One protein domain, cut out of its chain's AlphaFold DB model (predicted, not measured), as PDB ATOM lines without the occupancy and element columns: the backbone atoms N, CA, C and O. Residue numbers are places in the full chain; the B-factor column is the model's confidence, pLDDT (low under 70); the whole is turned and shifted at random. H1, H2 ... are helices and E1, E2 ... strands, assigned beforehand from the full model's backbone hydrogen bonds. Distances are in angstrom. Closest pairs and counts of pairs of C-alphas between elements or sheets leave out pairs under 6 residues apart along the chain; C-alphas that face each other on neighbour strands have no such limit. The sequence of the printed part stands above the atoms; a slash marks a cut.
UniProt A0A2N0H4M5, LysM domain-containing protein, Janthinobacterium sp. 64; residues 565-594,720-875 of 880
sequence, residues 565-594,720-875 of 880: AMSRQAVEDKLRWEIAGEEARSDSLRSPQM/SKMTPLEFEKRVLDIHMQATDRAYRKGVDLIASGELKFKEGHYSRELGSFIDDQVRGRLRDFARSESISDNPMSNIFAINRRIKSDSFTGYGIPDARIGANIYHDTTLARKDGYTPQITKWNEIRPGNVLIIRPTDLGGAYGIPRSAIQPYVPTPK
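What this domain is: This is residues 565 to 594 and 720 to 875 of the 880 residues of the protein "LysM domain-containing protein" of Janthinobacterium sp. 64 (UniProt A0A2N0H4M5). A helical hairpin, H2 and H3, covers one face of a twisted five-stranded sheet, E1 E4 E5 E6 E7, and the long helix H1 meets the hairpin near one end, making a V with H2. The small strand hairpin E2 and E3 packs with the short helix H4 as a head away from the long helices. The printed part has 186 residues; its four named helices and seven named strands follow each other along the chain as H1, H2, H3, E1, E2, E3, E4, E5, H4, E6 and E7. The larger sheet, in the order E1, E4, E5, E6, E7, is mixed, E2 and E3 are antiparallel, and the class is mixed, helices and strands. The whole is compact, with a radius of gyration of the C-alphas of 17.2 A, and flat, spanning 48 by 48 by 25 A.

Where its parts are: H1, residues 568 to 588, begins at C-alpha 568 (-28.321, -29.883, 66.943) and is 30.3 A long. H2, residues 724 to 751, is 40.5 A long and begins at C-alpha 724 (-6.854, -15.425, 36.618); H3, residues 762 to 784, is 33.2 A long. Then come E1, residues 796 to 798, E2, 802 to 804, E3, 807 to 811, E4, 815 to 817, and E5, 821 to 825, which is 13.7 A long. H4, residues 835 to 843, is 12.0 A long, E6, 847 to 851, is 13.0 A long, and E7, 860 to 862, ends at C-alpha 862 (-3.301, -32.277, 48.094).

How they stand to each other: H1 touches H2 with residues 568 to 572 alone, at a steep tilt of 61 degrees, opposite ways; the closest C-alphas, of Arg 568 and Ala 751, are 5.3 A apart. H2 and H3, a helical hairpin, touch at a steep tilt of 39 degrees, the closest C-alphas being those of Ala 742 and Ile 770, 5.2 A apart. Both are on the same face of the sheet, two layers, helices over one face; H2 runs along the strands at a height over the sheet of 8.8 A. E1 and E4 are antiparallel, with N 797 and O 816 2.9 A apart, and so are E4 and E5, N 817 and O 821 at 2.8 A. E5, H4 and E6 form a strand-helix-strand unit, two parallel neighbour strands with a helix between, its crossover right-handed; N 822 and O 847 are 2.8 A apart. E6 and E7 are an antiparallel hairpin, N 850 and O 860 at 2.8 A. In the hairpin E2 and E3, N 802 and O 811 are 2.9 A apart; the closest C-alphas of E3 and H4, of Gly 811 and Trp 840, are 5.6 A apart. H4 only grazes the larger sheet, with residues 837 to 841. In H1, H2, H3 and H4 every O i to N i+4 pair is within hydrogen-bond range.

The domain as a whole: The C-alphas farthest apart, of Ala 565 and Ser 806, are 51.5 A apart. Residues 595 to 719 are not printed, and C-alphas 594 and 720 are 47.2 A apart across the cut. The link from H3 to E1, 11 residues, is long. The mean pLDDT of the printed part is 79.7; 33 residues are under 70, among them residues 577 to 594 and 871 to 875.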
ATOM      1  N   ALA A 565     -37.442 -34.802  67.353       53.78
ATOM      2  CA  ALA A 565     -36.426 -33.809  67.010       53.78
ATOM      3  C   ALA A 565     -35.160 -34.031  67.856       53.78
ATOM      4  O   ALA A 565     -35.211 -33.975  69.086       53.78
ATOM      5  N   MET A 566     -34.029 -34.293  67.203       64.75
ATOM      6  CA  MET A 566     -32.734 -34.396  67.877       64.75
ATOM      7  C   MET A 566     -32.176 -32.994  68.112       64.75
ATOM      8  O   MET A 566     -32.322 -32.107  67.270       64.75
ATOM      9  N   SER A 567     -31.490 -32.783  69.236       77.12
ATOM     10  CA  SER A 567     -30.749 -31.537  69.426       77.12
ATOM     11  C   SER A 567     -29.666 -31.411  68.349       77.12
ATOM     12  O   SER A 567     -29.069 -32.404  67.923       77.12
ATOM     13  N   ARG A 568     -29.382 -30.177  67.919       78.81
ATOM     14  CA  ARG A 568     -28.321 -29.883  66.943       78.81
ATOM     15  C   ARG A 568     -26.993 -30.552  67.321       78.81
ATOM     16  O   ARG A 568     -26.321 -31.117  66.468       78.81
ATOM     17  N   GLN A 569     -26.657 -30.532  68.607       76.75
ATOM     18  CA  GLN A 569     -25.422 -31.110  69.127       76.75
ATOM     19  C   GLN A 569     -25.388 -32.639  68.997       76.75
ATOM     20  O   GLN A 569     -24.391 -33.181  68.538       76.75
ATOM     21  N   ALA A 570     -26.499 -33.330  69.273       74.38
ATOM     22  CA  ALA A 570     -26.583 -34.779  69.085       74.38
ATOM     23  C   ALA A 570     -26.402 -35.190  67.610       74.38
ATOM     24  O   ALA A 570     -25.812 -36.231  67.320       74.38
ATOM     25  N   VAL A 571     -26.883 -34.367  66.670       77.19
ATOM     26  CA  VAL A 571     -26.648 -34.571  65.231       77.19
ATOM     27  C   VAL A 571     -25.170 -34.389  64.889       77.19
ATOM     28  O   VAL A 571     -24.606 -35.222  64.183       77.19
ATOM     29  N   GLU A 572     -24.537 -33.326  65.387       77.00
ATOM     30  CA  GLU A 572     -23.113 -33.063  65.151       77.00
ATOM     31  C   GLU A 572     -22.221 -34.180  65.721       77.00
ATOM     32  O   GLU A 572     -21.292 -34.613  65.038       77.00
ATOM     33  N   ASP A 573     -22.531 -34.706  66.908       74.94
ATOM     34  CA  ASP A 573     -21.784 -35.805  67.532       74.94
ATOM     35  C   ASP A 573     -21.906 -37.108  66.729       74.94
ATOM     36  O   ASP A 573     -20.894 -37.737  66.402       74.94
ATOM     37  N   LYS A 574     -23.130 -37.482  66.324       75.12
ATOM     38  CA  LYS A 574     -23.367 -38.652  65.458       75.12
ATOM     39  C   LYS A 574     -22.651 -38.513  64.115       75.12
ATOM     40  O   LYS A 574     -22.020 -39.460  63.649       75.12
ATOM     41  N   LEU A 575     -22.703 -37.325  63.515       74.00
ATOM     42  CA  LEU A 575     -22.041 -37.042  62.248       74.00
ATOM     43  C   LEU A 575     -20.515 -37.152  62.369       74.00
ATOM     44  O   LEU A 575     -19.873 -37.746  61.505       74.00
ATOM     45  N   ARG A 576     -19.921 -36.603  63.435       73.12
ATOM     46  CA  ARG A 576     -18.475 -36.712  63.687       73.12
ATOM     47  C   ARG A 576     -18.046 -38.164  63.865       73.12
ATOM     48  O   ARG A 576     -16.988 -38.531  63.361       73.12
ATOM     49  N   TRP A 577     -18.865 -38.982  64.524       67.50
ATOM     50  CA  TRP A 577     -18.607 -40.413  64.676       67.50
ATOM     51  C   TRP A 577     -18.648 -41.160  63.334       67.50
ATOM     52  O   TRP A 577     -17.723 -41.908  63.026       67.50
ATOM     53  N   GLU A 578     -19.656 -40.907  62.496       67.75
ATOM     54  CA  GLU A 578     -19.764 -41.519  61.162       67.75
ATOM     55  C   GLU A 578     -18.605 -41.100  60.246       67.75
ATOM     56  O   GLU A 578     -17.983 -41.949  59.610       67.75
ATOM     57  N   ILE A 579     -18.242 -39.811  60.247       67.50
ATOM     58  CA  ILE A 579     -17.085 -39.290  59.504       67.50
ATOM     59  C   ILE A 579     -15.789 -39.953  59.979       67.50
ATOM     60  O   ILE A 579     -14.982 -40.373  59.152       67.50
ATOM     61  N   ALA A 580     -15.578 -40.071  61.293       61.25
ATOM     62  CA  ALA A 580     -14.394 -40.732  61.837       61.25
ATOM     63  C   ALA A 580     -14.341 -42.218  61.441       61.25
ATOM     64  O   ALA A 580     -13.273 -42.730  61.107       61.25
ATOM     65  N   GLY A 581     -15.491 -42.898  61.420       57.78
ATOM     66  CA  GLY A 581     -15.610 -44.272  60.933       57.78
ATOM     67  C   GLY A 581     -15.299 -44.410  59.439       57.78
ATOM     68  O   GLY A 581     -14.612 -45.351  59.040       57.78
ATOM     69  N   GLU A 582     -15.754 -43.471  58.606       62.81
ATOM     70  CA  GLU A 582     -15.428 -43.425  57.177       62.81
ATOM     71  C   GLU A 582     -13.940 -43.175  56.930       62.81
ATOM     72  O   GLU A 582     -13.340 -43.888  56.127       62.81
ATOM     73  N   GLU A 583     -13.339 -42.219  57.643       58.62
ATOM     74  CA  GLU A 583     -11.907 -41.909  57.557       58.62
ATOM     75  C   GLU A 583     -11.060 -43.129  57.974       58.62
ATOM     76  O   GLU A 583     -10.168 -43.557  57.236       58.62
ATOM     77  N   ALA A 584     -11.410 -43.789  59.083       49.94
ATOM     78  CA  ALA A 584     -10.756 -45.026  59.518       49.94
ATOM     79  C   ALA A 584     -10.926 -46.171  58.497       49.94
ATOM     80  O   ALA A 584     -10.016 -46.977  58.267       49.94
ATOM     81  N   ARG A 585     -12.080 -46.241  57.823       52.22
ATOM     82  CA  ARG A 585     -12.327 -47.224  56.766       52.22
ATOM     83  C   ARG A 585     -11.517 -46.923  55.503       52.22
ATOM     84  O   ARG A 585     -10.957 -47.844  54.917       52.22
ATOM     85  N   SER A 586     -11.430 -45.668  55.065       49.03
ATOM     86  CA  SER A 586     -10.591 -45.300  53.917       49.03
ATOM     87  C   SER A 586      -9.114 -45.553  54.191       49.03
ATOM     88  O   SER A 586      -8.404 -46.022  53.303       49.03
ATOM     89  N   ASP A 587      -8.674 -45.332  55.428       47.81
ATOM     90  CA  ASP A 587      -7.293 -45.569  55.843       47.81
ATOM     91  C   ASP A 587      -6.945 -47.059  55.889       47.81
ATOM     92  O   ASP A 587      -5.847 -47.450  55.497       47.81
ATOM     93  N   SER A 588      -7.904 -47.904  56.268       37.31
ATOM     94  CA  SER A 588      -7.738 -49.367  56.270       37.31
ATOM     95  C   SER A 588      -7.860 -50.023  54.885       37.31
ATOM     96  O   SER A 588      -7.387 -51.143  54.705       37.31
ATOM     97  N   LEU A 589      -8.461 -49.353  53.892       36.06
ATOM     98  CA  LEU A 589      -8.582 -49.837  52.504       36.06
ATOM     99  C   LEU A 589      -7.361 -49.523  51.625       36.06
ATOM    100  O   LEU A 589      -7.328 -49.913  50.454       36.06
ATOM    101  N   ARG A 590      -6.359 -48.823  52.161       40.97
ATOM    102  CA  ARG A 590      -5.085 -48.595  51.476       40.97
ATOM    103  C   ARG A 590      -4.393 -49.951  51.305       40.97
ATOM    104  O   ARG A 590      -4.187 -50.666  52.281       40.97
ATOM    105  N   SER A 591      -4.086 -50.335  50.062       26.53
ATOM    106  CA  SER A 591      -3.404 -51.598  49.747       26.53
ATOM    107  C   SER A 591      -2.200 -51.824  50.682       26.53
ATOM    108  O   SER A 591      -1.484 -50.855  50.942       26.53
ATOM    109  N   PRO A 592      -1.881 -53.066  51.108       27.28
ATOM    110  CA  PRO A 592      -0.763 -53.370  52.021       27.28
ATOM    111  C   PRO A 592       0.648 -53.053  51.480       27.28
ATOM    112  O   PRO A 592       1.636 -53.526  52.027       27.28
ATOM    113  N   GLN A 593       0.762 -52.307  50.381       24.36
ATOM    114  CA  GLN A 593       2.010 -52.026  49.676       24.36
ATOM    115  C   GLN A 593       2.683 -50.702  50.047       24.36
ATOM    116  O   GLN A 593       3.720 -50.405  49.466       24.36
ATOM    117  N   MET A 594       2.168 -49.900  50.985       24.28
ATOM    118  CA  MET A 594       2.852 -48.654  51.353       24.28
ATOM    119  C   MET A 594       2.976 -48.468  52.863       24.28
ATOM    120  O   MET A 594       1.996 -48.402  53.596       24.28
ATOM    121  N   SER A 720     -16.787  -8.871  35.290       94.81
ATOM    122  CA  SER A 720     -15.961  -8.123  36.231       94.81
ATOM    123  C   SER A 720     -14.504  -7.981  35.772       94.81
ATOM    124  O   SER A 720     -13.731  -7.303  36.442       94.81
ATOM    125  N   LYS A 721     -14.120  -8.577  34.627       96.25
ATOM    126  CA  LYS A 721     -12.761  -8.533  34.059       96.25
ATOM    127  C   LYS A 721     -11.685  -8.935  35.078       96.25
ATOM    128  O   LYS A 721     -10.653  -8.281  35.180       96.25
ATOM    129  N   MET A 722     -11.928 -10.014  35.817       96.56
ATOM    130  CA  MET A 722     -10.990 -10.518  36.823       96.56
ATOM    131  C   MET A 722      -9.725 -11.060  36.154       96.56
ATOM    132  O   MET A 722      -9.802 -11.725  35.119       96.56
ATOM    133  N   THR A 723      -8.564 -10.827  36.755       96.69
ATOM    134  CA  THR A 723      -7.354 -11.597  36.433       96.69
ATOM    135  C   THR A 723      -7.551 -13.076  36.802       96.69
ATOM    136  O   THR A 723      -8.406 -13.387  37.639       96.69
ATOM    137  N   PRO A 724      -6.766 -14.014  36.240       95.19
ATOM    138  CA  PRO A 724      -6.854 -15.425  36.618       95.19
ATOM    139  C   PRO A 724      -6.740 -15.673  38.127       95.19
ATOM    140  O   PRO A 724      -7.517 -16.441  38.685       95.19
ATOM    141  N   LEU A 725      -5.839 -14.957  38.806       92.44
ATOM    142  CA  LEU A 725      -5.639 -15.082  40.249       92.44
ATOM    143  C   LEU A 725      -6.852 -14.587  41.055       92.44
ATOM    144  O   LEU A 725      -7.288 -15.238  42.006       92.44
ATOM    145  N   GLU A 726      -7.428 -13.445  40.667       94.44
ATOM    146  CA  GLU A 726      -8.655 -12.929  41.287       94.44
ATOM    147  C   GLU A 726      -9.835 -13.873  41.056       94.44
ATOM    148  O   GLU A 726     -10.631 -14.095  41.969       94.44
ATOM    149  N   PHE A 727      -9.927 -14.457  39.860       95.44
ATOM    150  CA  PHE A 727     -10.965 -15.417  39.517       95.44
ATOM    151  C   PHE A 727     -10.846 -16.708  40.337       95.44
ATOM    152  O   PHE A 727     -11.832 -17.128  40.944       95.44
ATOM    153  N   GLU A 728      -9.649 -17.301  40.417       93.50
ATOM    154  CA  GLU A 728      -9.366 -18.478  41.249       93.50
ATOM    155  C   GLU A 728      -9.796 -18.244  42.698       93.50
ATOM    156  O   GLU A 728     -10.598 -19.005  43.248       93.50
ATOM    157  N   LYS A 729      -9.326 -17.139  43.288       90.75
ATOM    158  CA  LYS A 729      -9.672 -16.747  44.654       90.75
ATOM    159  C   LYS A 729     -11.180 -16.576  44.820       90.75
ATOM    160  O   LYS A 729     -11.758 -17.098  45.771       90.75
ATOM    161  N   ARG A 730     -11.835 -15.865  43.896       93.56
ATOM    162  CA  ARG A 730     -13.269 -15.570  43.976       93.56
ATOM    163  C   ARG A 730     -14.114 -16.838  43.940       93.56
ATOM    164  O   ARG A 730     -15.048 -16.955  44.732       93.56
ATOM    165  N   VAL A 731     -13.791 -17.775  43.052       94.00
ATOM    166  CA  VAL A 731     -14.491 -19.062  42.966       94.00
ATOM    167  C   VAL A 731     -14.308 -19.855  44.260       94.00
ATOM    168  O   VAL A 731     -15.291 -20.359  44.798       94.00
ATOM    169  N   LEU A 732     -13.080 -19.944  44.778       92.25
ATOM    170  CA  LEU A 732     -12.776 -20.710  45.989       92.25
ATOM    171  C   LEU A 732     -13.417 -20.110  47.247       92.25
ATOM    172  O   LEU A 732     -13.979 -20.849  48.052       92.25
ATOM    173  N   ASP A 733     -13.446 -18.781  47.370       91.94
ATOM    174  CA  ASP A 733     -14.172 -18.090  48.441       91.94
ATOM    175  C   ASP A 733     -15.678 -18.396  48.392       91.94
ATOM    176  O   ASP A 733     -16.297 -18.667  49.424       91.94
ATOM    177  N   ILE A 734     -16.286 -18.375  47.199       92.44
ATOM    178  CA  ILE A 734     -17.710 -18.706  47.030       92.44
ATOM    179  C   ILE A 734     -17.967 -20.168  47.386       92.44
ATOM    180  O   ILE A 734     -18.950 -20.450  48.072       92.44
ATOM    181  N   HIS A 735     -17.091 -21.071  46.942       93.44
ATOM    182  CA  HIS A 735     -17.172 -22.500  47.226       93.44
ATOM    183  C   HIS A 735     -17.139 -22.735  48.740       93.44
ATOM    184  O   HIS A 735     -18.102 -23.257  49.291       93.44
ATOM    185  N   MET A 736     -16.111 -22.230  49.429       90.25
ATOM    186  CA  MET A 736     -15.941 -22.384  50.875       90.25
ATOM    187  C   MET A 736     -17.122 -21.812  51.669       90.25
ATOM    188  O   MET A 736     -17.687 -22.476  52.536       90.25
ATOM    189  N   GLN A 737     -17.568 -20.598  51.334       91.81
ATOM    190  CA  GLN A 737     -18.720 -19.993  52.002       91.81
ATOM    191  C   GLN A 737     -20.026 -20.748  51.734       91.81
ATOM    192  O   GLN A 737     -20.919 -20.761  52.583       91.81
ATOM    193  N   ALA A 738     -20.198 -21.308  50.533       92.56
ATOM    194  CA  ALA A 738     -21.357 -22.130  50.214       92.56
ATOM    195  C   ALA A 738     -21.329 -23.434  51.016       92.56
ATOM    196  O   ALA A 738     -22.353 -23.768  51.607       92.56
ATOM    197  N   THR A 739     -20.170 -24.086  51.116       91.00
ATOM    198  CA  THR A 739     -19.957 -25.302  51.907       91.00
ATOM    199  C   THR A 739     -20.259 -25.064  53.384       91.00
ATOM    200  O   THR A 739     -21.084 -25.774  53.950       91.00
ATOM    201  N   ASP A 740     -19.708 -24.013  53.998       88.69
ATOM    202  CA  ASP A 740     -19.950 -23.700  55.414       88.69
ATOM    203  C   ASP A 740     -21.424 -23.394  55.715       88.69
ATOM    204  O   ASP A 740     -21.983 -23.854  56.714       88.69
ATOM    205  N   ARG A 741     -22.081 -22.611  54.848       93.69
ATOM    206  CA  ARG A 741     -23.510 -22.300  55.009       93.69
ATOM    207  C   ARG A 741     -24.379 -23.536  54.815       93.69
ATOM    208  O   ARG A 741     -25.338 -23.714  55.561       93.69
ATOM    209  N   ALA A 742     -24.070 -24.357  53.814       93.31
ATOM    210  CA  ALA A 742     -24.815 -25.572  53.527       93.31
ATOM    211  C   ALA A 742     -24.630 -26.612  54.634       93.31
ATOM    212  O   ALA A 742     -25.609 -27.221  55.039       93.31
ATOM    213  N   TYR A 743     -23.424 -26.748  55.185       91.50
ATOM    214  CA  TYR A 743     -23.154 -27.625  56.319       91.50
ATOM    215  C   TYR A 743     -24.014 -27.254  57.529       91.50
ATOM    216  O   TYR A 743     -24.821 -28.064  57.977       91.50
ATOM    217  N   ARG A 744     -23.930 -25.998  57.995       91.12
ATOM    218  CA  ARG A 744     -24.711 -25.536  59.155       91.12
ATOM    219  C   ARG A 744     -26.214 -25.683  58.931       91.12
ATOM    220  O   ARG A 744     -26.905 -26.208  59.795       91.12
ATOM    221  N   LYS A 745     -26.702 -25.284  57.751       92.62
ATOM    222  CA  LYS A 745     -28.116 -25.429  57.391       92.62
ATOM    223  C   LYS A 745     -28.542 -26.897  57.331       92.62
ATOM    224  O   LYS A 745     -29.624 -27.223  57.792       92.62
ATOM    225  N   GLY A 746     -27.724 -27.773  56.756       89.62
ATOM    226  CA  GLY A 746     -28.029 -29.196  56.636       89.62
ATOM    227  C   GLY A 746     -28.126 -29.875  58.000       89.62
ATOM    228  O   GLY A 746     -29.072 -30.616  58.233       89.62
ATOM    229  N   VAL A 747     -27.222 -29.546  58.929       87.69
ATOM    230  CA  VAL A 747     -27.296 -30.007  60.326       87.69
ATOM    231  C   VAL A 747     -28.596 -29.539  60.995       87.69
ATOM    232  O   VAL A 747     -29.285 -30.352  61.607       87.69
ATOM    233  N   ASP A 748     -28.980 -28.268  60.831       88.31
ATOM    234  CA  ASP A 748     -30.238 -27.737  61.384       88.31
ATOM    235  C   ASP A 748     -31.482 -28.417  60.779       88.31
ATOM    236  O   ASP A 748     -32.459 -28.694  61.480       88.31
ATOM    237  N   LEU A 749     -31.448 -28.737  59.481       88.81
ATOM    238  CA  LEU A 749     -32.529 -29.461  58.806       88.81
ATOM    239  C   LEU A 749     -32.628 -30.922  59.264       88.81
ATOM    240  O   LEU A 749     -33.728 -31.458  59.358       88.81
ATOM    241  N   ILE A 750     -31.502 -31.572  59.567       84.50
ATOM    242  CA  ILE A 750     -31.497 -32.921  60.152       84.50
ATOM    243  C   ILE A 750     -32.076 -32.875  61.570       84.50
ATOM    244  O   ILE A 750     -32.927 -33.695  61.908       84.50
ATOM    245  N   ALA A 751     -31.661 -31.897  62.382       83.06
ATOM    246  CA  ALA A 751     -32.132 -31.724  63.758       83.06
ATOM    247  C   ALA A 751     -33.649 -31.472  63.834       83.06
ATOM    248  O   ALA A 751     -34.344 -32.057  64.665       83.06
ATOM    249  N   SER A 752     -34.177 -30.650  62.923       80.81
ATOM    250  CA  SER A 752     -35.617 -30.373  62.794       80.81
ATOM    251  C   SER A 752     -36.418 -31.499  62.122       80.81
ATOM    252  O   SER A 752     -37.645 -31.443  62.105       80.81
ATOM    253  N   GLY A 753     -35.754 -32.524  61.574       80.81
ATOM    254  CA  GLY A 753     -36.393 -33.622  60.844       80.81
ATOM    255  C   GLY A 753     -36.869 -33.261  59.429       80.81
ATOM    256  O   GLY A 753     -37.511 -34.084  58.771       80.81
ATOM    257  N   GLU A 754     -36.557 -32.058  58.938       84.31
ATOM    258  CA  GLU A 754     -36.880 -31.608  57.579       84.31
ATOM    259  C   GLU A 754     -36.013 -32.302  56.518       84.31
ATOM    260  O   GLU A 754     -36.510 -32.659  55.445       84.31
ATOM    261  N   LEU A 755     -34.729 -32.542  56.816       83.31
ATOM    262  CA  LEU A 755     -33.851 -33.356  55.976       83.31
ATOM    263  C   LEU A 755     -33.896 -34.808  56.457       83.31
ATOM    264  O   LEU A 755     -33.287 -35.175  57.461       83.31
ATOM    265  N   LYS A 756     -34.640 -35.639  55.722       79.75
ATOM    266  CA  LYS A 756     -34.763 -37.070  56.015       79.75
ATOM    267  C   LYS A 756     -33.461 -37.794  55.691       79.75
ATOM    268  O   LYS A 756     -32.899 -37.598  54.619       79.75
ATOM    269  N   PHE A 757     -33.048 -38.693  56.573       71.88
ATOM    270  CA  PHE A 757     -31.885 -39.552  56.383       71.88
ATOM    271  C   PHE A 757     -32.239 -41.010  56.684       71.88
ATOM    272  O   PHE A 757     -33.246 -41.307  57.332       71.88
ATOM    273  N   LYS A 758     -31.410 -41.932  56.192       72.44
ATOM    274  CA  LYS A 758     -31.446 -43.342  56.600       72.44
ATOM    275  C   LYS A 758     -30.495 -43.546  57.774       72.44
ATOM    276  O   LYS A 758     -29.452 -42.899  57.839       72.44
ATOM    277  N   GLU A 759     -30.851 -44.442  58.684       62.50
ATOM    278  CA  GLU A 759     -30.000 -44.792  59.821       62.50
ATOM    279  C   GLU A 759     -28.605 -45.237  59.341       62.50
ATOM    280  O   GLU A 759     -28.494 -46.023  58.399       62.50
ATOM    281  N   GLY A 760     -27.550 -44.675  59.944       61.78
ATOM    282  CA  GLY A 760     -26.153 -44.929  59.560       61.78
ATOM    283  C   GLY A 760     -25.692 -44.281  58.245       61.78
ATOM    284  O   GLY A 760     -24.699 -44.735  57.679       61.78
ATOM    285  N   HIS A 761     -26.422 -43.282  57.733       73.38
ATOM    286  CA  HIS A 761     -26.095 -42.559  56.497       73.38
ATOM    287  C   HIS A 761     -26.207 -41.028  56.637       73.38
ATOM    288  O   HIS A 761     -26.582 -40.340  55.679       73.38
ATOM    289  N   TYR A 762     -25.914 -40.468  57.815       72.06
ATOM    290  CA  TYR A 762     -25.993 -39.023  58.044       72.06
ATOM    291  C   TYR A 762     -24.965 -38.273  57.192       72.06
ATOM    292  O   TYR A 762     -25.294 -37.240  56.606       72.06
ATOM    293  N   SER A 763     -23.743 -38.807  57.075       76.62
ATOM    294  CA  SER A 763     -22.662 -38.207  56.277       76.62
ATOM    295  C   SER A 763     -23.057 -38.117  54.801       76.62
ATOM    296  O   SER A 763     -22.858 -37.093  54.148       76.62
ATOM    297  N   ARG A 764     -23.675 -39.179  54.276       80.81
ATOM    298  CA  ARG A 764     -24.024 -39.311  52.863       80.81
ATOM    299  C   ARG A 764     -25.122 -38.340  52.450       80.81
ATOM    300  O   ARG A 764     -24.988 -37.674  51.424       80.81
ATOM    301  N   GLU A 765     -26.201 -38.277  53.223       83.25
ATOM    302  CA  GLU A 765     -27.346 -37.412  52.914       83.25
ATOM    303  C   GLU A 765     -26.982 -35.935  53.103       83.25
ATOM    304  O   GLU A 765     -27.283 -35.101  52.245       83.25
ATOM    305  N   LEU A 766     -26.237 -35.611  54.168       84.94
ATOM    306  CA  LEU A 766     -25.707 -34.265  54.370       84.94
ATOM    307  C   LEU A 766     -24.728 -33.868  53.258       84.94
ATOM    308  O   LEU A 766     -24.798 -32.747  52.759       84.94
ATOM    309  N   GLY A 767     -23.848 -34.781  52.839       85.00
ATOM    310  CA  GLY A 767     -22.927 -34.574  51.721       85.00
ATOM    311  C   GLY A 767     -23.671 -34.233  50.430       85.00
ATOM    312  O   GLY A 767     -23.414 -33.192  49.835       85.00
ATOM    313  N   SER A 768     -24.682 -35.028  50.062       86.94
ATOM    314  CA  SER A 768     -25.499 -34.758  48.870       86.94
ATOM    315  C   SER A 768     -26.216 -33.406  48.942       86.94
ATOM    316  O   SER A 768     -26.289 -32.690  47.942       86.94
ATOM    317  N   PHE A 769     -26.740 -33.038  50.116       90.44
ATOM    318  CA  PHE A 769     -27.359 -31.730  50.325       90.44
ATOM    319  C   PHE A 769     -26.353 -30.589  50.115       90.44
ATOM    320  O   PHE A 769     -26.664 -29.607  49.435       90.44
ATOM    321  N   ILE A 770     -25.147 -30.715  50.672       89.38
ATOM    322  CA  ILE A 770     -24.083 -29.720  50.520       89.38
ATOM    323  C   ILE A 770     -23.687 -29.584  49.049       89.38
ATOM    324  O   ILE A 770     -23.679 -28.461  48.543       89.38
ATOM    325  N   ASP A 771     -23.442 -30.695  48.353       87.88
ATOM    326  CA  ASP A 771     -23.054 -30.702  46.940       87.88
ATOM    327  C   ASP A 771     -24.077 -29.957  46.074       87.88
ATOM    328  O   ASP A 771     -23.717 -29.159  45.203       87.88
ATOM    329  N   ASP A 772     -25.373 -30.166  46.326       91.38
ATOM    330  CA  ASP A 772     -26.449 -29.490  45.602       91.38
ATOM    331  C   ASP A 772     -26.477 -27.978  45.875       91.38
ATOM    332  O   ASP A 772     -26.585 -27.178  44.934       91.38
ATOM    333  N   GLN A 773     -26.335 -27.564  47.139       94.06
ATOM    334  CA  GLN A 773     -26.295 -26.146  47.514       94.06
ATOM    335  C   GLN A 773     -25.064 -25.438  46.933       94.06
ATOM    336  O   GLN A 773     -25.179 -24.344  46.370       94.06
ATOM    337  N   VAL A 774     -23.890 -26.061  47.038       93.00
ATOM    338  CA  VAL A 774     -22.622 -25.545  46.513       93.00
ATOM    339  C   VAL A 774     -22.695 -25.405  44.997       93.00
ATOM    340  O   VAL A 774     -22.422 -24.329  44.457       93.00
ATOM    341  N   ARG A 775     -23.162 -26.445  44.298       92.81
ATOM    342  CA  ARG A 775     -23.322 -26.437  42.840       92.81
ATOM    343  C   ARG A 775     -24.251 -25.325  42.367       92.81
ATOM    344  O   ARG A 775     -23.951 -24.674  41.367       92.81
ATOM    345  N   GLY A 776     -25.361 -25.098  43.074       94.25
ATOM    346  CA  GLY A 776     -26.268 -23.982  42.801       94.25
ATOM    347  C   GLY A 776     -25.544 -22.637  42.876       94.25
ATOM    348  O   GLY A 776     -25.549 -21.875  41.910       94.25
ATOM    349  N   ARG A 777     -24.813 -22.394  43.970       95.25
ATOM    350  CA  ARG A 777     -24.076 -21.137  44.187       95.25
ATOM    351  C   ARG A 777     -22.972 -20.887  43.164       95.25
ATOM    352  O   ARG A 777     -22.823 -19.755  42.707       95.25
ATOM    353  N   LEU A 778     -22.224 -21.918  42.775       93.69
ATOM    354  CA  LEU A 778     -21.194 -21.793  41.741       93.69
ATOM    355  C   LEU A 778     -21.805 -21.471  40.369       93.69
ATOM    356  O   LEU A 778     -21.253 -20.661  39.623       93.69
ATOM    357  N   ARG A 779     -22.967 -22.055  40.041       94.69
ATOM    358  CA  ARG A 779     -23.687 -21.765  38.789       94.69
ATOM    359  C   ARG A 779     -24.258 -20.355  38.771       94.69
ATOM    360  O   ARG A 779     -24.184 -19.699  37.734       94.69
ATOM    361  N   ASP A 780     -24.787 -19.876  39.893       95.38
ATOM    362  CA  ASP A 780     -25.274 -18.500  40.018       95.38
ATOM    363  C   ASP A 780     -24.139 -17.496  39.802       95.38
ATOM    364  O   ASP A 780     -24.295 -16.536  39.046       95.38
ATOM    365  N   PHE A 781     -22.966 -17.762  40.386       95.25
ATOM    366  CA  PHE A 781     -21.769 -16.964  40.144       95.25
ATOM    367  C   PHE A 781     -21.367 -16.972  38.664       95.25
ATOM    368  O   PHE A 781     -21.256 -15.903  38.062       95.25
ATOM    369  N   ALA A 782     -21.239 -18.153  38.051       94.44
ATOM    370  CA  ALA A 782     -20.889 -18.274  36.637       94.44
ATOM    371  C   ALA A 782     -21.873 -17.504  35.733       94.44
ATOM    372  O   ALA A 782     -21.453 -16.755  34.853       94.44
ATOM    373  N   ARG A 783     -23.184 -17.598  36.002       95.06
ATOM    374  CA  ARG A 783     -24.224 -16.841  35.284       95.06
ATOM    375  C   ARG A 783     -24.094 -15.333  35.486       95.06
ATOM    376  O   ARG A 783     -24.217 -14.587  34.515       95.06
ATOM    377  N   SER A 784     -23.837 -14.885  36.716       95.44
ATOM    378  CA  SER A 784     -23.675 -13.458  37.025       95.44
ATOM    379  C   SER A 784     -22.508 -12.835  36.251       95.44
ATOM    380  O   SER A 784     -22.642 -11.730  35.718       95.44
ATOM    381  N   GLU A 785     -21.434 -13.605  36.068       95.38
ATOM    382  CA  GLU A 785     -20.220 -13.219  35.348       95.38
ATOM    383  C   GLU A 785     -20.258 -13.532  33.843       95.38
ATOM    384  O   GLU A 785     -19.291 -13.251  33.140       95.38
ATOM    385  N   SER A 786     -21.359 -14.085  33.316       93.00
ATOM    386  CA  SER A 786     -21.455 -14.562  31.923       93.00
ATOM    387  C   SER A 786     -20.355 -15.561  31.529       93.00
ATOM    388  O   SER A 786     -19.878 -15.569  30.397       93.00
ATOM    389  N   ILE A 787     -19.976 -16.437  32.459       92.38
ATOM    390  CA  ILE A 787     -19.011 -17.518  32.245       92.38
ATOM    391  C   ILE A 787     -19.777 -18.802  31.930       92.38
ATOM    392  O   ILE A 787     -20.686 -19.199  32.660       92.38
ATOM    393  N   SER A 788     -19.402 -19.467  30.839       86.62
ATOM    394  CA  SER A 788     -19.968 -20.769  30.483       86.62
ATOM    395  C   SER A 788     -19.434 -21.858  31.414       86.62
ATOM    396  O   SER A 788     -18.220 -22.001  31.546       86.62
ATOM    397  N   ASP A 789     -20.329 -22.660  31.998       81.81
ATOM    398  CA  ASP A 789     -20.008 -23.845  32.810       81.81
ATOM    399  C   ASP A 789     -20.135 -25.162  32.016       81.81
ATOM    400  O   ASP A 789     -20.239 -26.257  32.588       81.81
ATOM    401  N   ASN A 790     -20.204 -25.070  30.683       80.12
ATOM    402  CA  ASN A 790     -20.388 -26.229  29.821       80.12
ATOM    403  C   ASN A 790     -19.155 -27.170  29.862       80.12
ATOM    404  O   ASN A 790     -18.062 -26.750  30.244       80.12
ATOM    405  N   PRO A 791     -19.290 -28.453  29.470       67.69
ATOM    406  CA  PRO A 791     -18.175 -29.408  29.516       67.69
ATOM    407  C   PRO A 791     -16.938 -28.998  28.698       67.69
ATOM    408  O   PRO A 791     -15.836 -29.431  29.023       67.69
ATOM    409  N   MET A 792     -17.127 -28.171  27.664       70.75
ATOM    410  CA  MET A 792     -16.081 -27.675  26.761       70.75
ATOM    411  C   MET A 792     -15.415 -26.386  27.270       70.75
ATOM    412  O   MET A 792     -14.503 -25.875  26.629       70.75
ATOM    413  N   SER A 793     -15.880 -25.826  28.391       79.12
ATOM    414  CA  SER A 793     -15.360 -24.576  28.938       79.12
ATOM    415  C   SER A 793     -13.961 -24.792  29.496       79.12
ATOM    416  O   SER A 793     -13.771 -25.540  30.455       79.12
ATOM    417  N   ASN A 794     -12.976 -24.104  28.927       82.00
ATOM    418  CA  ASN A 794     -11.603 -24.109  29.436       82.00
ATOM    419  C   ASN A 794     -11.399 -23.144  30.613       82.00
ATOM    420  O   ASN A 794     -10.312 -23.103  31.171       82.00
ATOM    421  N   ILE A 795     -12.430 -22.379  30.993       88.56
ATOM    422  CA  ILE A 795     -12.355 -21.359  32.048       88.56
ATOM    423  C   ILE A 795     -12.900 -21.906  33.366       88.56
ATOM    424  O   ILE A 795     -12.253 -21.802  34.407       88.56
ATOM    425  N   PHE A 796     -14.109 -22.467  33.335       92.62
ATOM    426  CA  PHE A 796     -14.777 -22.956  34.532       92.62
ATOM    427  C   PHE A 796     -15.779 -24.045  34.172       92.62
ATOM    428  O   PHE A 796     -16.585 -23.874  33.261       92.62
ATOM    429  N   ALA A 797     -15.741 -25.170  34.876       90.19
ATOM    430  CA  ALA A 797     -16.644 -26.286  34.636       90.19
ATOM    431  C   ALA A 797     -17.192 -26.805  35.964       90.19
ATOM    432  O   ALA A 797     -16.420 -27.168  36.842       90.19
ATOM    433  N   ILE A 798     -18.518 -26.866  36.101       91.94
ATOM    434  CA  ILE A 798     -19.188 -27.259  37.349       91.94
ATOM    435  C   ILE A 798     -19.859 -28.617  37.164       91.94
ATOM    436  O   ILE A 798     -20.742 -28.762  36.309       91.94
ATOM    437  N   ASN A 799     -19.474 -29.598  37.983       88.94
ATOM    438  CA  ASN A 799     -19.966 -30.975  37.937       88.94
ATOM    439  C   ASN A 799     -19.908 -31.550  36.504       88.94
ATOM    440  O   ASN A 799     -20.909 -31.995  35.928       88.94
ATOM    441  N   ARG A 800     -18.732 -31.439  35.870       89.38
ATOM    442  CA  ARG A 800     -18.495 -31.872  34.484       89.38
ATOM    443  C   ARG A 800     -17.457 -32.981  34.429       89.38
ATOM    444  O   ARG A 800     -16.494 -32.992  35.184       89.38
ATOM    445  N   ARG A 801     -17.643 -33.900  33.478       87.75
ATOM    446  CA  ARG A 801     -16.734 -35.031  33.274       87.75
ATOM    447  C   ARG A 801     -15.375 -34.557  32.760       87.75
ATOM    448  O   ARG A 801     -15.326 -33.844  31.761       87.75
ATOM    449  N   ILE A 802     -14.305 -35.037  33.381       85.94
ATOM    450  CA  ILE A 802     -12.953 -35.028  32.814       85.94
ATOM    451  C   ILE A 802     -12.680 -36.373  32.137       85.94
ATOM    452  O   ILE A 802     -13.114 -37.421  32.626       85.94
ATOM    453  N   LYS A 803     -12.015 -36.328  30.983       83.94
ATOM    454  CA  LYS A 803     -11.688 -37.478  30.131       83.94
ATOM    455  C   LYS A 803     -10.294 -37.287  29.534       83.94
ATOM    456  O   LYS A 803      -9.843 -36.149  29.427       83.94
ATOM    457  N   SER A 804      -9.678 -38.389  29.127       80.19
ATOM    458  CA  SER A 804      -8.438 -38.418  28.353       80.19
ATOM    459  C   SER A 804      -8.534 -39.498  27.286       80.19
ATOM    460  O   SER A 804      -9.210 -40.506  27.495       80.19
ATOM    461  N   ASP A 805      -7.848 -39.287  26.168       77.94
ATOM    462  CA  ASP A 805      -7.759 -40.256  25.076       77.94
ATOM    463  C   ASP A 805      -6.921 -41.482  25.474       77.94
ATOM    464  O   ASP A 805      -7.121 -42.570  24.941       77.94
ATOM    465  N   SER A 806      -6.020 -41.327  26.452       71.69
ATOM    466  CA  SER A 806      -5.145 -42.391  26.956       71.69
ATOM    467  C   SER A 806      -5.743 -43.212  28.103       71.69
ATOM    468  O   SER A 806      -5.156 -44.222  28.484       71.69
ATOM    469  N   PHE A 807      -6.896 -42.816  28.659       76.25
ATOM    470  CA  PHE A 807      -7.494 -43.471  29.827       76.25
ATOM    471  C   PHE A 807      -8.965 -43.844  29.611       76.25
ATOM    472  O   PHE A 807      -9.829 -42.996  29.376       76.25
ATOM    473  N   THR A 808      -9.292 -45.123  29.800       74.88
ATOM    474  CA  THR A 808     -10.660 -45.641  29.684       74.88
ATOM    475  C   THR A 808     -11.485 -45.309  30.934       74.88
ATOM    476  O   THR A 808     -11.531 -46.057  31.909       74.88
ATOM    477  N   GLY A 809     -12.182 -44.170  30.922       80.88
ATOM    478  CA  GLY A 809     -13.097 -43.782  31.998       80.88
ATOM    479  C   GLY A 809     -13.375 -42.284  32.060       80.88
ATOM    480  O   GLY A 809     -13.027 -41.524  31.164       80.88
ATOM    481  N   TYR A 810     -14.045 -41.851  33.131       83.88
ATOM    482  CA  TYR A 810     -14.216 -40.431  33.435       83.88
ATOM    483  C   TYR A 810     -14.110 -40.163  34.942       83.88
ATOM    484  O   TYR A 810     -14.417 -41.035  35.764       83.88
ATOM    485  N   GLY A 811     -13.683 -38.950  35.281       85.62
ATOM    486  CA  GLY A 811     -13.767 -38.358  36.617       85.62
ATOM    487  C   GLY A 811     -14.803 -37.236  36.628       85.62
ATOM    488  O   GLY A 811     -15.101 -36.678  35.573       85.62
ATOM    489  N   ILE A 812     -15.379 -36.923  37.786       88.44
ATOM    490  CA  ILE A 812     -16.294 -35.787  37.956       88.44
ATOM    491  C   ILE A 812     -15.882 -35.048  39.229       88.44
ATOM    492  O   ILE A 812     -16.253 -35.511  40.304       88.44
ATOM    493  N   PRO A 813     -15.098 -33.964  39.127       89.62
ATOM    494  CA  PRO A 813     -14.926 -33.031  40.232       89.62
ATOM    495  C   PRO A 813     -16.170 -32.146  40.387       89.62
ATOM    496  O   PRO A 813     -16.879 -31.889  39.402       89.62
ATOM    497  N   ASP A 814     -16.408 -31.631  41.597       88.50
ATOM    498  CA  ASP A 814     -17.500 -30.680  41.843       88.50
ATOM    499  C   ASP A 814     -17.347 -29.418  41.011       88.50
ATOM    500  O   ASP A 814     -18.326 -28.910  40.450       88.50
ATOM    501  N   ALA A 815     -16.109 -28.959  40.847       91.06
ATOM    502  CA  ALA A 815     -15.780 -28.013  39.804       91.06
ATOM    503  C   ALA A 815     -14.300 -28.064  39.381       91.06
ATOM    504  O   ALA A 815     -13.439 -28.689  40.007       91.06
ATOM    505  N   ARG A 816     -14.026 -27.436  38.239       92.62
ATOM    506  CA  ARG A 816     -12.696 -27.241  37.677       92.62
ATOM    507  C   ARG A 816     -12.527 -25.784  37.285       92.62
ATOM    508  O   ARG A 816     -13.341 -25.277  36.512       92.62
ATOM    509  N   ILE A 817     -11.456 -25.155  37.754       93.12
ATOM    510  CA  ILE A 817     -10.999 -23.836  37.313       93.12
ATOM    511  C   ILE A 817      -9.870 -24.026  36.291       93.12
ATOM    512  O   ILE A 817      -8.961 -24.833  36.497       93.12
ATOM    513  N   GLY A 818      -9.944 -23.294  35.181       91.94
ATOM    514  CA  GLY A 818      -8.956 -23.359  34.111       91.94
ATOM    515  C   GLY A 818      -8.787 -24.768  33.535       91.94
ATOM    516  O   GLY A 818      -9.730 -25.575  33.454       91.94
ATOM    517  N   ALA A 819      -7.549 -25.079  33.152       89.75
ATOM    518  CA  ALA A 819      -7.186 -26.374  32.602       89.75
ATOM    519  C   ALA A 819      -7.177 -27.502  33.647       89.75
ATOM    520  O   ALA A 819      -7.587 -28.619  33.328       89.75
ATOM    521  N   ASN A 820      -6.700 -27.249  34.869       90.38
ATOM    522  CA  ASN A 820      -6.255 -28.329  35.754       90.38
ATOM    523  C   ASN A 820      -6.360 -28.032  37.264       90.38
ATOM    524  O   ASN A 820      -5.739 -28.746  38.046       90.38
ATOM    525  N   ILE A 821      -7.116 -27.023  37.708       92.12
ATOM    526  CA  ILE A 821      -7.411 -26.849  39.140       92.12
ATOM    527  C   ILE A 821      -8.737 -27.540  39.439       92.12
ATOM    528  O   ILE A 821      -9.787 -27.090  38.989       92.12
ATOM    529  N   TYR A 822      -8.694 -28.630  40.196       92.00
ATOM    530  CA  TYR A 822      -9.857 -29.401  40.617       92.00
ATOM    531  C   TYR A 822     -10.177 -29.106  42.072       92.00
ATOM    532  O   TYR A 822      -9.282 -29.104  42.915       92.00
ATOM    533  N   HIS A 823     -11.454 -28.906  42.375       88.12
ATOM    534  CA  HIS A 823     -11.916 -28.852  43.756       88.12
ATOM    535  C   HIS A 823     -13.141 -29.718  43.995       88.12
ATOM    536  O   HIS A 823     -13.982 -29.896  43.110       88.12
ATOM    537  N   ASP A 824     -13.204 -30.255  45.203       87.38
ATOM    538  CA  ASP A 824     -14.164 -31.271  45.604       87.38
ATOM    539  C   ASP A 824     -14.599 -31.033  47.048       87.38
ATOM    540  O   ASP A 824     -13.758 -30.818  47.927       87.38
ATOM    541  N   THR A 825     -15.909 -31.026  47.278       88.75
ATOM    542  CA  THR A 825     -16.493 -30.896  48.606       88.75
ATOM    543  C   THR A 825     -16.604 -32.265  49.256       88.75
ATOM    544  O   THR A 825     -16.989 -33.257  48.644       88.75
ATOM    545  N   THR A 826     -16.234 -32.343  50.529       83.31
ATOM    546  CA  THR A 826     -16.335 -33.594  51.280       83.31
ATOM    547  C   THR A 826     -16.432 -33.329  52.773       83.31
ATOM    548  O   THR A 826     -15.893 -32.349  53.293       83.31
ATOM    549  N   LEU A 827     -17.119 -34.228  53.472       81.12
ATOM    550  CA  LEU A 827     -17.180 -34.242  54.931       81.12
ATOM    551  C   LEU A 827     -16.019 -35.038  55.533       81.12
ATOM    552  O   LEU A 827     -15.442 -34.596  56.527       81.12
ATOM    553  N   ALA A 828     -15.654 -36.162  54.914       78.69
ATOM    554  CA  ALA A 828     -14.509 -36.991  55.283       78.69
ATOM    555  C   ALA A 828     -13.245 -36.549  54.541       78.69
ATOM    556  O   ALA A 828     -13.308 -36.129  53.381       78.69
ATOM    557  N   ARG A 829     -12.087 -36.635  55.200       73.56
ATOM    558  CA  ARG A 829     -10.802 -36.312  54.573       73.56
ATOM    559  C   ARG A 829     -10.531 -37.197  53.351       73.56
ATOM    560  O   ARG A 829     -10.773 -38.396  53.347       73.56
ATOM    561  N   LYS A 830      -9.968 -36.566  52.325       74.88
ATOM    562  CA  LYS A 830      -9.344 -37.168  51.144       74.88
ATOM    563  C   LYS A 830      -7.851 -36.872  51.111       74.88
ATOM    564  O   LYS A 830      -7.401 -35.844  51.624       74.88
ATOM    565  N   ASP A 831      -7.116 -37.759  50.464       69.62
ATOM    566  CA  ASP A 831      -5.664 -37.742  50.332       69.62
ATOM    567  C   ASP A 831      -5.197 -38.178  48.934       69.62
ATOM    568  O   ASP A 831      -6.000 -38.491  48.051       69.62
ATOM    569  N   GLY A 832      -3.878 -38.215  48.734       69.25
ATOM    570  CA  GLY A 832      -3.258 -38.680  47.492       69.25
ATOM    571  C   GLY A 832      -3.431 -40.176  47.197       69.25
ATOM    572  O   GLY A 832      -3.015 -40.619  46.132       69.25
ATOM    573  N   TYR A 833      -4.047 -40.950  48.095       73.38
ATOM    574  CA  TYR A 833      -4.372 -42.370  47.910       73.38
ATOM    575  C   TYR A 833      -5.838 -42.585  47.535       73.38
ATOM    576  O   TYR A 833      -6.219 -43.658  47.064       73.38
ATOM    577  N   THR A 834      -6.671 -41.564  47.725       75.69
ATOM    578  CA  THR A 834      -8.104 -41.626  47.482       75.69
ATOM    579  C   THR A 834      -8.359 -41.985  46.011       75.69
ATOM    580  O   THR A 834      -7.964 -41.214  45.131       75.69
ATOM    581  N   PRO A 835      -9.055 -43.103  45.701       80.44
ATOM    582  CA  PRO A 835      -9.219 -43.590  44.326       80.44
ATOM    583  C   PRO A 835      -9.819 -42.567  43.361       80.44
ATOM    584  O   PRO A 835      -9.517 -42.566  42.172       80.44
ATOM    585  N   GLN A 836     -10.684 -41.686  43.865       82.62
ATOM    586  CA  GLN A 836     -11.242 -40.581  43.089       82.62
ATOM    587  C   GLN A 836     -10.147 -39.605  42.631       82.62
ATOM    588  O   GLN A 836     -10.119 -39.239  41.460       82.62
ATOM    589  N   ILE A 837      -9.239 -39.231  43.536       83.38
ATOM    590  CA  ILE A 837      -8.165 -38.264  43.296       83.38
ATOM    591  C   ILE A 837      -7.083 -38.863  42.399       83.38
ATOM    592  O   ILE A 837      -6.709 -38.247  41.401       83.38
ATOM    593  N   THR A 838      -6.640 -40.091  42.684       82.88
ATOM    594  CA  THR A 838      -5.653 -40.790  41.847       82.88
ATOM    595  C   THR A 838      -6.183 -41.000  40.429       82.88
ATOM    596  O   THR A 838      -5.471 -40.742  39.462       82.88
ATOM    597  N   LYS A 839      -7.474 -41.336  40.273       85.25
ATOM    598  CA  LYS A 839      -8.126 -41.435  38.959       85.25
ATOM    599  C   LYS A 839      -8.149 -40.105  38.211       85.25
ATOM    600  O   LYS A 839      -7.962 -40.089  37.000       85.25
ATOM    601  N   TRP A 840      -8.437 -38.994  38.890       86.94
ATOM    602  CA  TRP A 840      -8.415 -37.681  38.243       86.94
ATOM    603  C   TRP A 840      -7.020 -37.321  37.766       86.94
ATOM    604  O   TRP A 840      -6.887 -36.855  36.638       86.94
ATOM    605  N   ASN A 841      -6.009 -37.593  38.588       85.50
ATOM    606  CA  ASN A 841      -4.618 -37.350  38.247       85.50
ATOM    607  C   ASN A 841      -4.160 -38.201  37.053       85.50
ATOM    608  O   ASN A 841      -3.506 -37.674  36.164       85.50
ATOM    609  N   GLU A 842      -4.578 -39.467  36.981       85.62
ATOM    610  CA  GLU A 842      -4.298 -40.350  35.839       85.62
ATOM    611  C   GLU A 842      -4.986 -39.877  34.548       85.62
ATOM    612  O   GLU A 842      -4.403 -39.904  33.468       85.62
ATOM    613  N   ILE A 843      -6.240 -39.416  34.647       85.81
ATOM    614  CA  ILE A 843      -6.980 -38.890  33.494       85.81
ATOM    615  C   ILE A 843      -6.343 -37.589  33.014       85.81
ATOM    616  O   ILE A 843      -6.067 -37.422  31.830       85.81
ATOM    617  N   ARG A 844      -6.182 -36.623  33.913       86.12
ATOM    618  CA  ARG A 844      -5.670 -35.298  33.582       86.12
ATOM    619  C   ARG A 844      -5.000 -34.700  34.820       86.12
ATOM    620  O   ARG A 844      -5.719 -34.127  35.648       86.12
ATOM    621  N   PRO A 845      -3.662 -34.778  34.923       86.38
ATOM    622  CA  PRO A 845      -2.913 -34.261  36.062       86.38
ATOM    623  C   PRO A 845      -3.253 -32.803  36.366       86.38
ATOM    624  O   PRO A 845      -3.475 -31.998  35.454       86.38
ATOM    625  N   GLY A 846      -3.303 -32.454  37.648       86.62
ATOM    626  CA  GLY A 846      -3.688 -31.113  38.065       86.62
ATOM    627  C   GLY A 846      -3.546 -30.853  39.556       86.62
ATOM    628  O   GLY A 846      -3.116 -31.707  40.322       86.62
ATOM    629  N   ASN A 847      -3.903 -29.636  39.955       87.88
ATOM    630  CA  ASN A 847      -3.909 -29.194  41.344       87.88
ATOM    631  C   ASN A 847      -5.232 -29.591  41.994       87.88
ATOM    632  O   ASN A 847      -6.288 -29.255  41.460       87.88
ATOM    633  N   VAL A 848      -5.187 -30.278  43.133       87.19
ATOM    634  CA  VAL A 848      -6.388 -30.784  43.806       87.19
ATOM    635  C   VAL A 848      -6.588 -30.070  45.137       87.19
ATOM    636  O   VAL A 848      -5.738 -30.128  46.025       87.19
ATOM    637  N   LEU A 849      -7.740 -29.422  45.277       87.38
ATOM    638  CA  LEU A 849      -8.205 -28.772  46.497       87.38
ATOM    639  C   LEU A 849      -9.411 -29.517  47.066       87.38
ATOM    640  O   LEU A 849     -10.372 -29.816  46.364       87.38
ATOM    641  N   ILE A 850      -9.386 -29.763  48.364       86.00
ATOM    642  CA  ILE A 850     -10.499 -30.348  49.095       86.00
ATOM    643  C   ILE A 850     -11.165 -29.244  49.906       86.00
ATOM    644  O   ILE A 850     -10.534 -28.618  50.758       86.00
ATOM    645  N   ILE A 851     -12.442 -28.987  49.635       84.31
ATOM    646  CA  ILE A 851     -13.234 -27.976  50.333       84.31
ATOM    647  C   ILE A 851     -14.047 -28.677  51.419       84.31
ATOM    648  O   ILE A 851     -15.063 -29.314  51.160       84.31
ATOM    649  N   ARG A 852     -13.578 -28.567  52.658       84.00
ATOM    650  CA  ARG A 852     -14.231 -29.152  53.831       84.00
ATOM    651  C   ARG A 852     -14.810 -28.037  54.704       84.00
ATOM    652  O   ARG A 852     -14.154 -27.000  54.820       84.00
ATOM    653  N   PRO A 853     -15.981 -28.233  55.346       83.81
ATOM    654  CA  PRO A 853     -16.521 -27.256  56.286       83.81
ATOM    655  C   PRO A 853     -15.491 -26.824  57.338       83.81
ATOM    656  O   PRO A 853     -14.749 -27.656  57.870       83.81
ATOM    657  N   THR A 854     -15.469 -25.534  57.673       81.81
ATOM    658  CA  THR A 854     -14.579 -24.963  58.698       81.81
ATOM    659  C   THR A 854     -14.756 -25.676  60.041       81.81
ATOM    660  O   THR A 854     -13.767 -26.016  60.688       81.81
ATOM    661  N   ASP A 855     -15.999 -26.018  60.399       79.31
ATOM    662  CA  ASP A 855     -16.363 -26.732  61.636       79.31
ATOM    663  C   ASP A 855     -15.767 -28.159  61.715       79.31
ATOM    664  O   ASP A 855     -15.703 -28.772  62.788       79.31
ATOM    665  N   LEU A 856     -15.301 -28.685  60.576       71.19
ATOM    666  CA  LEU A 856     -14.643 -29.983  60.422       71.19
ATOM    667  C   LEU A 856     -13.145 -29.862  60.070       71.19
ATOM    668  O   LEU A 856     -12.498 -30.855  59.736       71.19
ATOM    669  N   GLY A 857     -12.562 -28.666  60.162       69.81
ATOM    670  CA  GLY A 857     -11.126 -28.432  59.961       69.81
ATOM    671  C   GLY A 857     -10.757 -27.653  58.698       69.81
ATOM    672  O   GLY A 857      -9.569 -27.421  58.484       69.81
ATOM    673  N   GLY A 858     -11.744 -27.216  57.909       76.00
ATOM    674  CA  GLY A 858     -11.549 -26.295  56.789       76.00
ATOM    675  C   GLY A 858     -10.911 -26.914  55.544       76.00
ATOM    676  O   GLY A 858     -10.478 -28.068  55.535       76.00
ATOM    677  N   ALA A 859     -10.879 -26.129  54.467       79.69
ATOM    678  CA  ALA A 859     -10.325 -26.548  53.186       79.69
ATOM    679  C   ALA A 859      -8.812 -26.794  53.245       79.69
ATOM    680  O   ALA A 859      -8.090 -26.176  54.030       79.69
ATOM    681  N   TYR A 860      -8.322 -27.674  52.376       80.19
ATOM    682  CA  TYR A 860      -6.904 -27.995  52.278       80.19
ATOM    683  C   TYR A 860      -6.509 -28.486  50.882       80.19
ATOM    684  O   TYR A 860      -7.345 -28.905  50.082       80.19
ATOM    685  N   GLY A 861      -5.214 -28.429  50.587       77.62
ATOM    686  CA  GLY A 861      -4.624 -28.902  49.336       77.62
ATOM    687  C   GLY A 861      -4.056 -30.313  49.397       77.62
ATOM    688  O   GLY A 861      -3.577 -30.726  50.450       77.62
ATOM    689  N   ILE A 862      -4.051 -31.023  48.267       77.44
ATOM    690  CA  ILE A 862      -3.301 -32.277  48.094       77.44
ATOM    691  C   ILE A 862      -2.133 -32.012  47.134       77.44
ATOM    692  O   ILE A 862      -2.390 -31.786  45.949       77.44
ATOM    693  N   PRO A 863      -0.869 -32.037  47.600       71.94
ATOM    694  CA  PRO A 863       0.294 -31.817  46.745       71.94
ATOM    695  C   PRO A 863       0.369 -32.828  45.614       71.94
ATOM    696  O   PRO A 863       0.161 -34.022  45.833       71.94
ATOM    697  N   ARG A 864       0.748 -32.374  44.415       71.81
ATOM    698  CA  ARG A 864       0.902 -33.267  43.254       71.81
ATOM    699  C   ARG A 864       1.894 -34.399  43.522       71.81
ATOM    700  O   ARG A 864       1.645 -35.531  43.127       71.81
ATOM    701  N   SER A 865       2.976 -34.104  44.242       65.06
ATOM    702  CA  SER A 865       3.997 -35.078  44.650       65.06
ATOM    703  C   SER A 865       3.481 -36.150  45.617       65.06
ATOM    704  O   SER A 865       4.105 -37.200  45.749       65.06
ATOM    705  N   ALA A 866       2.344 -35.914  46.279       66.31
ATOM    706  CA  ALA A 866       1.726 -36.858  47.204       66.31
ATOM    707  C   ALA A 866       0.671 -37.763  46.537       66.31
ATOM    708  O   ALA A 866       0.238 -38.736  47.160       66.31
ATOM    709  N   ILE A 867       0.238 -37.462  45.304       70.19
ATOM    710  CA  ILE A 867      -0.785 -38.244  44.597       70.19
ATOM    711  C   ILE A 867      -0.157 -39.502  43.996       70.19
ATOM    712  O   ILE A 867       0.754 -39.427  43.174       70.19
ATOM    713  N   GLN A 868      -0.677 -40.665  44.381       72.50
ATOM    714  CA  GLN A 868      -0.201 -41.950  43.879       72.50
ATOM    715  C   GLN A 868      -0.749 -42.267  42.478       72.50
ATOM    716  O   GLN A 868      -1.830 -41.790  42.112       72.50
ATOM    717  N   PRO A 869      -0.055 -43.120  41.700       70.94
ATOM    718  CA  PRO A 869      -0.599 -43.665  40.460       70.94
ATOM    719  C   PRO A 869      -1.941 -44.368  40.691       70.94
ATOM    720  O   PRO A 869      -2.153 -45.020  41.719       70.94
ATOM    721  N   TYR A 870      -2.863 -44.258  39.732       72.00
ATOM    722  CA  TYR A 870      -4.169 -44.898  39.856       72.00
ATOM    723  C   TYR A 870      -4.059 -46.420  39.719       72.00
ATOM    724  O   TYR A 870      -3.695 -46.940  38.666       72.00
ATOM    725  N   VAL A 871      -4.461 -47.143  40.767       61.19
ATOM    726  CA  VAL A 871      -4.631 -48.600  40.728       61.19
ATOM    727  C   VAL A 871      -6.130 -48.907  40.642       61.19
ATOM    728  O   VAL A 871      -6.867 -48.598  41.584       61.19
ATOM    729  N   PRO A 872      -6.630 -49.501  39.541       58.69
ATOM    730  CA  PRO A 872      -8.039 -49.849  39.426       58.69
ATOM    731  C   PRO A 872      -8.427 -50.856  40.512       58.69
ATOM    732  O   PRO A 872      -7.864 -51.947  40.581       58.69
ATOM    733  N   THR A 873      -9.427 -50.536  41.333       53.53
ATOM    734  CA  THR A 873     -10.021 -51.533  42.233       53.53
ATOM    735  C   THR A 873     -10.643 -52.653  41.394       53.53
ATOM    736  O   THR A 873     -11.488 -52.345  40.541       53.53
ATOM    737  N   PRO A 874     -10.277 -53.933  41.608       40.75
ATOM    738  CA  PRO A 874     -10.904 -55.048  40.911       40.75
ATOM    739  C   PRO A 874     -12.418 -54.989  41.114       40.75
ATOM    740  O   PRO A 874     -12.887 -54.883  42.251       40.75
ATOM    741  N   LYS A 875     -13.206 -55.042  40.032       37.25
ATOM    742  CA  LYS A 875     -14.655 -55.231  40.178       37.25
ATOM    743  C   LYS A 875     -14.862 -56.570  40.899       37.25
ATOM    744  O   LYS A 875     -14.370 -57.579  40.391       37.25
TER     745      LYS A 875